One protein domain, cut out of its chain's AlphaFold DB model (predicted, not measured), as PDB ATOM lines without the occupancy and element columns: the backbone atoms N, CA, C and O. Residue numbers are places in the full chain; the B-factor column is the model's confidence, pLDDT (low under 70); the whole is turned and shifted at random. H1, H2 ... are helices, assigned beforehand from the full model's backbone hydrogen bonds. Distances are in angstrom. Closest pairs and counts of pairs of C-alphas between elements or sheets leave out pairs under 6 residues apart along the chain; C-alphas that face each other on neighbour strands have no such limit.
ATOM      1  N   ARG A   4     303.834 337.548 337.170       78.88
ATOM      2  CA  ARG A   4     304.987 336.633 337.280       78.88
ATOM      3  C   ARG A   4     306.333 337.280 336.953       78.88
ATOM      4  O   ARG A   4     307.335 336.951 337.576       78.88
ATOM      5  N   THR A   5     306.383 338.173 335.966       83.50
ATOM      6  CA  THR A   5     307.620 338.874 335.598       83.50
ATOM      7  C   THR A   5     307.987 339.921 336.645       83.50
ATOM      8  O   THR A   5     309.167 340.136 336.909       83.50
ATOM      9  N   GLN A   6     306.994 340.572 337.251       84.44
ATOM     10  CA  GLN A   6     307.221 341.519 338.337       84.44
ATOM     11  C   GLN A   6     307.668 340.808 339.620       84.44
ATOM     12  O   GLN A   6     308.616 341.267 340.256       84.44
ATOM     13  N   ASP A   7     307.059 339.671 339.944       88.50
ATOM     14  CA  ASP A   7     307.430 338.851 341.096       88.50
ATOM     15  C   ASP A   7     308.850 338.296 340.925       88.50
ATOM     16  O   ASP A   7     309.688 338.473 341.805       88.50
ATOM     17  N   TYR A   8     309.191 337.757 339.748       89.06
ATOM     18  CA  TYR A   8     310.553 337.285 339.470       89.06
ATOM     19  C   TYR A   8     311.607 338.398 339.601       89.06
ATOM     20  O   TYR A   8     312.694 338.169 340.122       89.06
ATOM     21  N   ARG A   9     311.291 339.633 339.186       89.81
ATOM     22  CA  ARG A   9     312.193 340.785 339.377       89.81
ATOM     23  C   ARG A   9     312.369 341.159 340.845       89.81
ATOM     24  O   ARG A   9     313.473 341.539 341.231       89.81
ATOM     25  N   ARG A  10     311.308 341.072 341.653       90.94
ATOM     26  CA  ARG A  10     311.389 341.295 343.104       90.94
ATOM     27  C   ARG A  10     312.265 340.235 343.762       90.94
ATOM     28  O   ARG A  10     313.156 340.602 344.520       90.94
ATOM     29  N   LEU A  11     312.076 338.965 343.399       92.31
ATOM     30  CA  LEU A  11     312.923 337.869 343.865       92.31
ATOM     31  C   LEU A  11     314.387 338.104 343.491       92.31
ATOM     32  O   LEU A  11     315.249 338.068 344.362       92.31
ATOM     33  N   ARG A  12     314.662 338.413 342.219       92.56
ATOM     34  CA  ARG A  12     316.024 338.683 341.748       92.56
ATOM     35  C   ARG A  12     316.682 339.802 342.547       92.56
ATOM     36  O   ARG A  12     317.822 339.653 342.955       92.56
ATOM     37  N   ARG A  13     315.958 340.893 342.816       90.69
ATOM     38  CA  ARG A  13     316.465 342.006 343.627       90.69
ATOM     39  C   ARG A  13     316.796 341.578 345.062       90.69
ATOM     40  O   ARG A  13     317.863 341.933 345.546       90.69
ATOM     41  N   ALA A  14     315.922 340.813 345.715       92.19
ATOM     42  CA  ALA A  14     316.177 340.309 347.067       92.19
ATOM     43  C   ALA A  14     317.409 339.387 347.110       92.19
ATOM     44  O   ALA A  14     318.235 339.477 348.016       92.19
ATOM     45  N   VAL A  15     317.576 338.542 346.086       91.19
ATOM     46  CA  VAL A  15     318.768 337.699 345.922       91.19
ATOM     47  C   VAL A  15     320.020 338.550 345.697       91.19
ATOM     48  O   VAL A  15     321.033 338.286 346.334       91.19
ATOM     49  N   THR A  16     319.959 339.589 344.857       90.31
ATOM     50  CA  THR A  16     321.071 340.533 344.647       90.31
ATOM     51  C   THR A  16     321.498 341.197 345.954       90.31
ATOM     52  O   THR A  16     322.677 341.179 346.289       90.31
ATOM     53  N   GLU A  17     320.551 341.752 346.715       88.69
ATOM     54  CA  GLU A  17     320.830 342.407 347.998       88.69
ATOM     55  C   GLU A  17     321.469 341.418 348.992       88.69
ATOM     56  O   GLU A  17     322.451 341.752 349.654       88.69
ATOM     57  N   CYS A  18     320.980 340.173 349.027       89.12
ATOM     58  CA  CYS A  18     321.544 339.106 349.850       89.12
ATOM     59  C   CYS A  18     322.976 338.734 349.436       89.12
ATOM     60  O   CYS A  18     323.851 338.644 350.291       89.12
ATOM     61  N   VAL A  19     323.237 338.500 348.148       86.81
ATOM     62  CA  VAL A  19     324.571 338.103 347.663       86.81
ATOM     63  C   VAL A  19     325.579 339.234 347.871       86.81
ATOM     64  O   VAL A  19     326.678 338.982 348.369       86.81
ATOM     65  N   ASN A  20     325.185 340.478 347.592       84.69
ATOM     66  CA  ASN A  20     326.050 341.639 347.774       84.69
ATOM     67  C   ASN A  20     326.408 341.867 349.250       84.69
ATOM     68  O   ASN A  20     327.550 342.185 349.557       84.69
ATOM     69  N   ALA A  21     325.484 341.631 350.186       85.75
ATOM     70  CA  ALA A  21     325.781 341.746 351.616       85.75
ATOM     71  C   ALA A  21     326.867 340.763 352.099       85.75
ATOM     72  O   ALA A  21     327.537 341.023 353.098       85.75
ATOM     73  N   HIS A  22     327.046 339.637 351.402       83.25
ATOM     74  CA  HIS A  22     328.079 338.646 351.717       83.25
ATOM     75  C   HIS A  22     329.405 338.899 350.993       83.25
ATOM     76  O   HIS A  22     330.392 338.257 351.361       83.25
ATOM     77  N   ASP A  23     329.429 339.786 349.990       78.31
ATOM     78  CA  ASP A  23     330.584 340.179 349.167       78.31
ATOM     79  C   ASP A  23     331.531 339.017 348.838       78.31
ATOM     80  O   ASP A  23     332.700 339.025 349.216       78.31
ATOM     81  N   LEU A  24     331.017 337.946 348.227       70.38
ATOM     82  CA  LEU A  24     331.682 336.636 348.183       70.38
ATOM     83  C   LEU A  24     333.136 336.641 347.687       70.38
ATOM     84  O   LEU A  24     333.908 335.784 348.119       70.38
ATOM     85  N   LEU A  25     333.520 337.597 346.845       68.31
ATOM     86  CA  LEU A  25     334.891 337.764 346.368       68.31
ATOM     87  C   LEU A  25     335.671 338.888 347.073       68.31
ATOM     88  O   LEU A  25     336.891 338.923 346.945       68.31
ATOM     89  N   GLY A  26     335.027 339.750 347.866       65.56
ATOM     90  CA  GLY A  26     335.695 340.875 348.528       65.56
ATOM     91  C   GLY A  26     335.991 342.034 347.572       65.56
ATOM     92  O   GLY A  26     337.005 342.704 347.739       65.56
ATOM     93  N   VAL A  27     335.195 342.181 346.508       58.72
ATOM     94  CA  VAL A  27     335.508 343.026 345.334       58.72
ATOM     95  C   VAL A  27     334.452 344.092 345.057       58.72
ATOM     96  O   VAL A  27     334.603 344.844 344.100       58.72
ATOM     97  N   LEU A  28     333.391 344.184 345.865       60.12
ATOM     98  CA  LEU A  28     332.266 345.085 345.582       60.12
ATOM     99  C   LEU A  28     332.633 346.574 345.511       60.12
ATOM    100  O   LEU A  28     331.899 347.321 344.871       60.12
ATOM    101  N   ASP A  29     333.743 347.005 346.115       58.62
ATOM    102  CA  ASP A  29     334.187 348.405 346.052       58.62
ATOM    103  C   ASP A  29     334.677 348.834 344.649       58.62
ATOM    104  O   ASP A  29     334.574 350.013 344.315       58.62
ATOM    105  N   ASP A  30     335.142 347.900 343.807       60.22
ATOM    106  CA  ASP A  30     335.659 348.172 342.448       60.22
ATOM    107  C   ASP A  30     334.983 347.319 341.350       60.22
ATOM    108  O   ASP A  30     335.352 347.392 340.173       60.22
ATOM    109  N   ALA A  31     333.991 346.500 341.708       61.41
ATOM    110  CA  ALA A  31     333.324 345.604 340.772       61.41
ATOM    111  C   ALA A  31     332.260 346.321 339.918       61.41
ATOM    112  O   ALA A  31     331.521 347.181 340.416       61.41
ATOM    113  N   PRO A  32     332.111 345.933 338.639       62.06
ATOM    114  CA  PRO A  32     330.930 346.242 337.853       62.06
ATOM    115  C   PRO A  32     329.638 345.898 338.618       62.06
ATOM    116  O   PRO A  32     329.568 344.875 339.301       62.06
ATOM    117  N   PRO A  33     328.578 346.713 338.498       61.78
ATOM    118  CA  PRO A  33     327.309 346.466 339.186       61.78
ATOM    119  C   PRO A  33     326.623 345.149 338.773       61.78
ATOM    120  O   PRO A  33     325.681 344.724 339.439       61.78
ATOM    121  N   ASP A  34     327.079 344.522 337.688       66.12
ATOM    122  CA  ASP A  34     326.631 343.246 337.131       66.12
ATOM    123  C   ASP A  34     327.599 342.071 337.385       66.12
ATOM    124  O   ASP A  34     327.354 340.976 336.885       66.12
ATOM    125  N   GLU A  35     328.656 342.245 338.190       68.31
ATOM    126  CA  GLU A  35     329.693 341.219 338.431       68.31
ATOM    127  C   GLU A  35     329.112 339.878 338.923       68.31
ATOM    128  O   GLU A  35     329.592 338.818 338.533       68.31
ATOM    129  N   TYR A  36     328.041 339.917 339.726       73.25
ATOM    130  CA  TYR A  36     327.374 338.725 340.274       73.25
ATOM    131  C   TYR A  36     326.090 338.312 339.526       73.25
ATOM    132  O   TYR A  36     325.321 337.471 340.005       73.25
ATOM    133  N   ASP A  37     325.775 338.934 338.384       81.25
ATOM    134  CA  ASP A  37     324.526 338.675 337.655       81.25
ATOM    135  C   ASP A  37     324.297 337.190 337.300       81.25
ATOM    136  O   ASP A  37     323.148 336.734 337.414       81.25
ATOM    137  N   PRO A  38     325.321 336.408 336.898       84.56
ATOM    138  CA  PRO A  38     325.145 334.993 336.587       84.56
ATOM    139  C   PRO A  38     324.803 334.119 337.805       84.56
ATOM    140  O   PRO A  38     323.919 333.259 337.718       84.56
ATOM    141  N   GLU A  39     325.446 334.341 338.951       85.56
ATOM    142  CA  GLU A  39     325.187 333.625 340.206       85.56
ATOM    143  C   GLU A  39     323.829 334.021 340.781       85.56
ATOM    144  O   GLU A  39     323.054 333.159 341.204       85.56
ATOM    145  N   ILE A  40     323.517 335.321 340.759       90.19
ATOM    146  CA  ILE A  40     322.228 335.873 341.186       90.19
ATOM    147  C   ILE A  40     321.101 335.235 340.376       90.19
ATOM    148  O   ILE A  40     320.096 334.810 340.949       90.19
ATOM    149  N   GLU A  41     321.247 335.132 339.055       92.12
ATOM    150  CA  GLU A  41     320.249 334.498 338.195       92.12
ATOM    151  C   GLU A  41     320.103 332.999 338.501       92.12
ATOM    152  O   GLU A  41     318.977 332.500 338.575       92.12
ATOM    153  N   ASP A  42     321.197 332.271 338.742       92.00
ATOM    154  CA  ASP A  42     321.129 330.859 339.138       92.00
ATOM    155  C   ASP A  42     320.402 330.677 340.481       92.00
ATOM    156  O   ASP A  42     319.485 329.854 340.571       92.00
ATOM    157  N   PHE A  43     320.727 331.468 341.509       92.00
ATOM    158  CA  PHE A  43     320.018 331.429 342.793       92.00
ATOM    159  C   PHE A  43     318.539 331.785 342.647       92.00
ATOM    160  O   PHE A  43     317.677 331.071 343.161       92.00
ATOM    161  N   THR A  44     318.231 332.835 341.885       93.38
ATOM    162  CA  THR A  44     316.854 333.268 341.605       93.38
ATOM    163  C   THR A  44     316.056 332.138 340.951       93.38
ATOM    164  O   THR A  44     314.941 331.834 341.376       93.38
ATOM    165  N   ARG A  45     316.636 331.440 339.965       93.31
ATOM    166  CA  ARG A  45     315.999 330.289 339.305       93.31
ATOM    167  C   ARG A  45     315.783 329.115 340.246       93.31
ATOM    168  O   ARG A  45     314.748 328.457 340.146       93.31
ATOM    169  N   LEU A  46     316.748 328.809 341.111       93.62
ATOM    170  CA  LEU A  46     316.630 327.714 342.076       93.62
ATOM    171  C   LEU A  46     315.507 327.997 343.079       93.62
ATOM    172  O   LEU A  46     314.644 327.141 343.281       93.62
ATOM    173  N   ILE A  47     315.447 329.218 343.615       93.19
ATOM    174  CA  ILE A  47     314.387 329.634 344.537       93.19
ATOM    175  C   ILE A  47     313.023 329.618 343.840       93.19
ATOM    176  O   ILE A  47     312.086 329.024 344.372       93.19
ATOM    177  N   ALA A  48     312.917 330.162 342.624       91.38
ATOM    178  CA  ALA A  48     311.672 330.170 341.854       91.38
ATOM    179  C   ALA A  48     311.155 328.758 341.510       91.38
ATOM    180  O   ALA A  48     309.955 328.564 341.333       91.38
ATOM    181  N   LYS A  49     312.047 327.761 341.426       90.88
ATOM    182  CA  LYS A  49     311.697 326.340 341.246       90.88
ATOM    183  C   LYS A  49     311.351 325.625 342.557       90.88
ATOM    184  O   LYS A  49     311.006 324.448 342.518       90.88
ATOM    185  N   GLY A  50     311.478 326.297 343.701       89.94
ATOM    186  CA  GLY A  50     311.276 325.706 345.022       89.94
ATOM    187  C   GLY A  50     312.416 324.789 345.476       89.94
ATOM    188  O   GLY A  50     312.222 324.004 346.399       89.94
ATOM    189  N   GLN A  51     313.599 324.863 344.853       91.81
ATOM    190  CA  GLN A  51     314.760 324.075 345.275       91.81
ATOM    191  C   GLN A  51     315.245 324.571 346.645       91.81
ATOM    192  O   GLN A  51     315.612 325.740 346.744       91.81
ATOM    193  N   PRO A  52     315.312 323.726 347.690       92.44
ATOM    194  CA  PRO A  52     315.786 324.154 349.002       92.44
ATOM    195  C   PRO A  52     317.202 324.734 348.945       92.44
ATOM    196  O   PRO A  52     318.124 324.069 348.462       92.44
ATOM    197  N   MET A  53     317.386 325.945 349.478       92.75
ATOM    198  CA  MET A  53     318.701 326.590 349.527       92.75
ATOM    199  C   MET A  53     319.546 326.062 350.690       92.75
ATOM    200  O   MET A  53     319.621 326.668 351.757       92.75
ATOM    201  N   THR A  54     320.156 324.891 350.500       94.69
ATOM    202  CA  THR A  54     321.094 324.300 351.470       94.69
ATOM    203  C   THR A  54     322.534 324.771 351.222       94.69
ATOM    204  O   THR A  54     322.848 325.216 350.111       94.69
ATOM    205  N   PRO A  55     323.441 324.653 352.213       92.62
ATOM    206  CA  PRO A  55     324.851 325.004 352.037       92.62
ATOM    207  C   PRO A  55     325.525 324.276 350.866       92.62
ATOM    208  O   PRO A  55     326.381 324.847 350.202       92.62
ATOM    209  N   GLU A  56     325.122 323.041 350.569       93.44
ATOM    210  CA  GLU A  56     325.650 322.244 349.457       93.44
ATOM    211  C   GLU A  56     325.192 322.781 348.098       93.44
ATOM    212  O   GLU A  56     325.978 322.818 347.153       93.44
ATOM    213  N   VAL A  57     323.935 323.230 347.997       92.69
ATOM    214  CA  VAL A  57     323.414 323.862 346.776       92.69
ATOM    215  C   VAL A  57     324.155 325.169 346.514       92.69
ATOM    216  O   VAL A  57     324.599 325.403 345.392       92.69
ATOM    217  N   VAL A  58     324.348 325.989 347.550       90.69
ATOM    218  CA  VAL A  58     325.091 327.251 347.436       90.69
ATOM    219  C   VAL A  58     326.554 327.004 347.084       90.69
ATOM    220  O   VAL A  58     327.047 327.612 346.138       90.69
ATOM    221  N   ALA A  59     327.225 326.054 347.743       89.88
ATOM    222  CA  ALA A  59     328.589 325.658 347.387       89.88
ATOM    223  C   ALA A  59     328.685 325.178 345.930       89.88
ATOM    224  O   ALA A  59     329.661 325.465 345.246       89.88
ATOM    225  N   GLY A  60     327.666 324.472 345.431       91.25
ATOM    226  CA  GLY A  60     327.596 324.030 344.040       91.25
ATOM    227  C   GLY A  60     327.514 325.186 343.040       91.25
ATOM    228  O   GLY A  60     328.228 325.166 342.038       91.25
ATOM    229  N   VAL A  61     326.684 326.197 343.320       89.94
ATOM    230  CA  VAL A  61     326.583 327.412 342.489       89.94
ATOM    231  C   VAL A  61     327.887 328.206 342.547       89.94
ATOM    232  O   VAL A  61     328.438 328.541 341.505       89.94
ATOM    233  N   CYS A  62     328.445 328.423 343.739       86.88
ATOM    234  CA  CYS A  62     329.720 329.122 343.892       86.88
ATOM    235  C   CYS A  62     330.875 328.381 343.202       86.88
ATOM    236  O   CYS A  62     331.671 329.007 342.515       86.88
ATOM    237  N   HIS A  63     330.946 327.050 343.295       87.88
ATOM    238  CA  HIS A  63     331.939 326.260 342.562       87.88
ATOM    239  C   HIS A  63     331.781 326.396 341.043       87.88
ATOM    240  O   HIS A  63     332.777 326.479 340.330       87.88
ATOM    241  N   LYS A  64     330.541 326.408 340.536       88.12
ATOM    242  CA  LYS A  64     330.265 326.545 339.099       88.12
ATOM    243  C   LYS A  64     330.830 327.851 338.536       88.12
ATOM    244  O   LYS A  64     331.342 327.828 337.421       88.12
ATOM    245  N   TRP A  65     330.718 328.947 339.281       85.12
ATOM    246  CA  TRP A  65     331.069 330.277 338.783       85.12
ATOM    247  C   TRP A  65     332.456 330.762 339.216       85.12
ATOM    248  O   TRP A  65     333.194 331.299 338.397       85.12
ATOM    249  N   PHE A  66     332.869 330.485 340.454       81.56
ATOM    250  CA  PHE A  66     334.155 330.932 341.003       81.56
ATOM    251  C   PHE A  66     335.238 329.847 341.007       81.56
ATOM    252  O   PHE A  66     336.384 330.117 341.359       81.56
ATOM    253  N   GLY A  67     334.899 328.596 340.678       79.94
ATOM    254  CA  GLY A  67     335.831 327.468 340.766       79.94
ATOM    255  C   GLY A  67     336.221 327.077 342.200       79.94
ATOM    256  O   GLY A  67     337.107 326.241 342.374       79.94
ATOM    257  N   ASP A  68     335.563 327.646 343.219       76.06
ATOM    258  CA  ASP A  68     335.833 327.387 344.641       76.06
ATOM    259  C   ASP A  68     335.478 325.942 345.047       76.06
ATOM    260  O   ASP A  68     334.994 325.138 344.258       76.06
ATOM    261  N   SER A  69     335.714 325.548 346.291       72.25
ATOM    262  CA  SER A  69     335.383 324.221 346.792       72.25
ATOM    263  C   SER A  69     333.882 323.921 346.721       72.25
ATOM    264  O   SER A  69     333.045 324.690 347.184       72.25
ATOM    265  N   LYS A  70     333.530 322.707 346.274       79.50
ATOM    266  CA  LYS A  70     332.162 322.157 346.411       79.50
ATOM    267  C   LYS A  70     331.758 321.901 347.870       79.50
ATOM    268  O   LYS A  70     330.629 321.491 348.130       79.50
ATOM    269  N   LYS A  71     332.686 322.049 348.819       85.38
ATOM    270  CA  LYS A  71     332.422 321.858 350.245       85.38
ATOM    271  C   LYS A  71     331.926 323.171 350.853       85.38
ATOM    272  O   LYS A  71     332.596 324.186 350.676       85.38
ATOM    273  N   PRO A  72     330.829 323.151 351.625       85.44
ATOM    274  CA  PRO A  72     330.373 324.333 352.336       85.44
ATOM    275  C   PRO A  72     331.448 324.852 353.296       85.44
ATOM    276  O   PRO A  72     331.922 324.130 354.173       85.44
ATOM    277  N   THR A  73     331.822 326.115 353.129       88.19
ATOM    278  CA  THR A  73     332.601 326.874 354.111       88.19
ATOM    279  C   THR A  73     331.647 327.607 355.063       88.19
ATOM    280  O   THR A  73     330.475 327.781 354.722       88.19
ATOM    281  N   PRO A  74     332.105 328.103 356.229       89.50
ATOM    282  CA  PRO A  74     331.256 328.899 357.121       89.50
ATOM    283  C   PRO A  74     330.596 330.099 356.424       89.50
ATOM    284  O   PRO A  74     329.438 330.408 356.696       89.50
ATOM    285  N   ARG A  75     331.303 330.721 355.470       86.19
ATOM    286  CA  ARG A  75     330.776 331.807 354.633       86.19
ATOM    287  C   ARG A  75     329.631 331.329 353.738       86.19
ATOM    288  O   ARG A  75     328.572 331.943 353.714       86.19
ATOM    289  N   ILE A  76     329.816 330.197 353.060       90.00
ATOM    290  CA  ILE A  76     328.778 329.581 352.222       90.00
ATOM    291  C   ILE A  76     327.569 329.146 353.059       90.00
ATOM    292  O   ILE A  76     326.429 329.308 352.631       90.00
ATOM    293  N   THR A  77     327.788 328.635 354.272       91.50
ATOM    294  CA  THR A  77     326.705 328.304 355.206       91.50
ATOM    295  C   THR A  77     325.918 329.546 355.623       91.50
ATOM    296  O   THR A  77     324.690 329.488 355.676       91.50
ATOM    297  N   ALA A  78     326.592 330.666 355.896       92.00
ATOM    298  CA  ALA A  78     325.930 331.926 356.220       92.00
ATOM    299  C   ALA A  78     325.081 332.431 355.041       92.00
ATOM    300  O   ALA A  78     323.893 332.691 355.226       92.00
ATOM    301  N   LEU A  79     325.640 332.448 353.825       91.06
ATOM    302  CA  LEU A  79     324.902 332.819 352.615       91.06
ATOM    303  C   LEU A  79     323.686 331.911 352.384       91.06
ATOM    304  O   LEU A  79     322.599 332.391 352.075       91.06
ATOM    305  N   ALA A  80     323.838 330.598 352.564       93.19
ATOM    306  CA  ALA A  80     322.731 329.661 352.413       93.19
ATOM    307  C   ALA A  80     321.591 329.935 353.398       93.19
ATOM    308  O   ALA A  80     320.426 329.849 353.016       93.19
ATOM    309  N   ASN A  81     321.901 330.306 354.642       94.06
ATOM    310  CA  ASN A  81     320.879 330.658 355.626       94.06
ATOM    311  C   ASN A  81     320.101 331.918 355.229       94.06
ATOM    312  O   ASN A  81     318.880 331.941 355.387       94.06
ATOM    313  N   ASP A  82     320.770 332.934 354.688       93.75
ATOM    314  CA  ASP A  82     320.098 334.163 354.261       93.75
ATOM    315  C   ASP A  82     319.301 333.963 352.963       93.75
ATOM    316  O   ASP A  82     318.131 334.340 352.904       93.75
ATOM    317  N   LEU A  83     319.837 333.237 351.975       92.94
ATOM    318  CA  LEU A  83     319.078 332.847 350.775       92.94
ATOM    319  C   LEU A  83     317.857 331.986 351.117       92.94
ATOM    320  O   LEU A  83     316.815 332.075 350.466       92.94
ATOM    321  N   ARG A  84     317.953 331.161 352.162       93.12
ATOM    322  CA  ARG A  84     316.822 330.380 352.662       93.12
ATOM    323  C   ARG A  84     315.730 331.261 353.260       93.12
ATOM    324  O   ARG A  84     314.559 330.929 353.104       93.12
ATOM    325  N   ARG A  85     316.074 332.374 353.915       93.19
ATOM    326  CA  ARG A  85     315.080 333.355 354.389       93.19
ATOM    327  C   ARG A  85     314.350 333.994 353.214       93.19
ATOM    328  O   ARG A  85     313.125 333.946 353.198       93.19
ATOM    329  N   VAL A  86     315.085 334.437 352.192       91.94
ATOM    330  CA  VAL A  86     314.497 334.967 350.946       91.94
ATOM    331  C   VAL A  86     313.551 333.945 350.305       91.94
ATOM    332  O   VAL A  86     312.451 334.283 349.879       91.94
ATOM    333  N   GLN A  87     313.938 332.666 350.278       89.94
ATOM    334  CA  GLN A  87     313.084 331.593 349.768       89.94
ATOM    335  C   GLN A  87     311.796 331.396 350.581       89.94
ATOM    336  O   GLN A  87     310.747 331.124 349.998       89.94
ATOM    337  N   LEU A  88     311.863 331.473 351.911       89.81
ATOM    338  CA  LEU A  88     310.686 331.329 352.770       89.81
ATOM    339  C   LEU A  88     309.718 332.504 352.596       89.81
ATOM    340  O   LEU A  88     308.517 332.278 352.545       89.81
ATOM    341  N   GLU A  89     310.238 333.721 352.446       88.94
ATOM    342  CA  GLU A  89     309.446 334.925 352.160       88.94
ATOM    343  C   GLU A  89     308.818 334.899 350.763       88.94
ATOM    344  O   GLU A  89     307.741 335.443 350.560       88.94
ATOM    345  N   TRP A  90     309.475 334.255 349.797       85.50
ATOM    346  CA  TRP A  90     308.954 334.074 348.443       85.50
ATOM    347  C   TRP A  90     307.833 333.027 348.354       85.50
ATOM    348  O   TRP A  90     306.928 333.154 347.532       85.50
ATOM    349  N   ASN A  91     307.918 331.968 349.163       79.06
ATOM    350  CA  ASN A  91     306.975 330.845 349.141       79.06
ATOM    351  C   ASN A  91     305.787 331.003 350.110       79.06
ATOM    352  O   ASN A  91     304.883 330.164 350.069       79.06
ATOM    353  N   GLY A  92     305.831 331.988 351.013       70.50
ATOM    354  CA  GLY A  92     304.775 332.297 351.986       70.50
ATOM    355  C   GLY A  92     303.760 333.291 351.446       70.50
ATOM    356  O   GLY A  92     302.567 333.113 351.770       70.50
TER     357      GLY A  92
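What this domain is: This is residues 4 to 92 of the 92 residues of an uncharacterized protein of Arthrobacter sp. QXT-31 (UniProt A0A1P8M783). Two long helices, H1 and H4, lie side by side and run opposite ways, and a helical hairpin of two shorter helices, H2 and H3, covers one side of the pair. H2 crosses H1, H3 meets H4 near where H4 begins, and the contacts close a ring of four helices. The printed part has 89 residues with four named helices, H1 to H4 along the chain, and no named strand; the class is all helix. It is compact, with a radius of gyration of the C-alphas of 12.3 A, and rounded, spanning 32 by 27 by 18 A.

How they stand to each other: H1, residues 4 to 22, touches H2, residues 37 to 48, at a steep tilt of 58 degrees; the closest C-alphas, of Arg 12 and Thr 44, are 5.5 A apart. H2, with residues 38 to 43 alone, touches residues 61 to 65 of H3, residues 55 to 66; this hairpin has a shallow tilt of 28 degrees, opposite ways, and its closest C-alphas, of Glu 39 and Val 61, are 6.8 A apart. Residues 55 to 59 of H3 touch residues 76 to 81 of H4, residues 74 to 91; the closest C-alphas, of Pro 55 and Thr 77, are 4.9 A apart, and the helices are only just about perpendicular, at 72 degrees. H4 touches H1 at a shallow tilt of 23 degrees, opposite ways; the closest C-alphas, of His 22 and Leu 79, are 6.7 A apart. H1 and H3 are apart. Every O i to N i+4 pair is within hydrogen-bond range in H2, H3 and H4; in H1, 14 of 15 are.

Where its parts are: H1 begins at C-alpha 4, (304.987, 336.633, 337.280), and is 27.3 A long. H2 measures 16.0 A and H3 15.6 A. H4, 25.6 A long, ends at C-alpha 91, (306.975, 330.845, 349.141).

The domain as a whole: The C-alphas of Asp 30 and Gly 92 are the farthest apart, 36.0 A. The printed part has no cut. The link from H1 to H2, residues 23 to 36, is long. Residues 25 to 35 have pLDDT under 70.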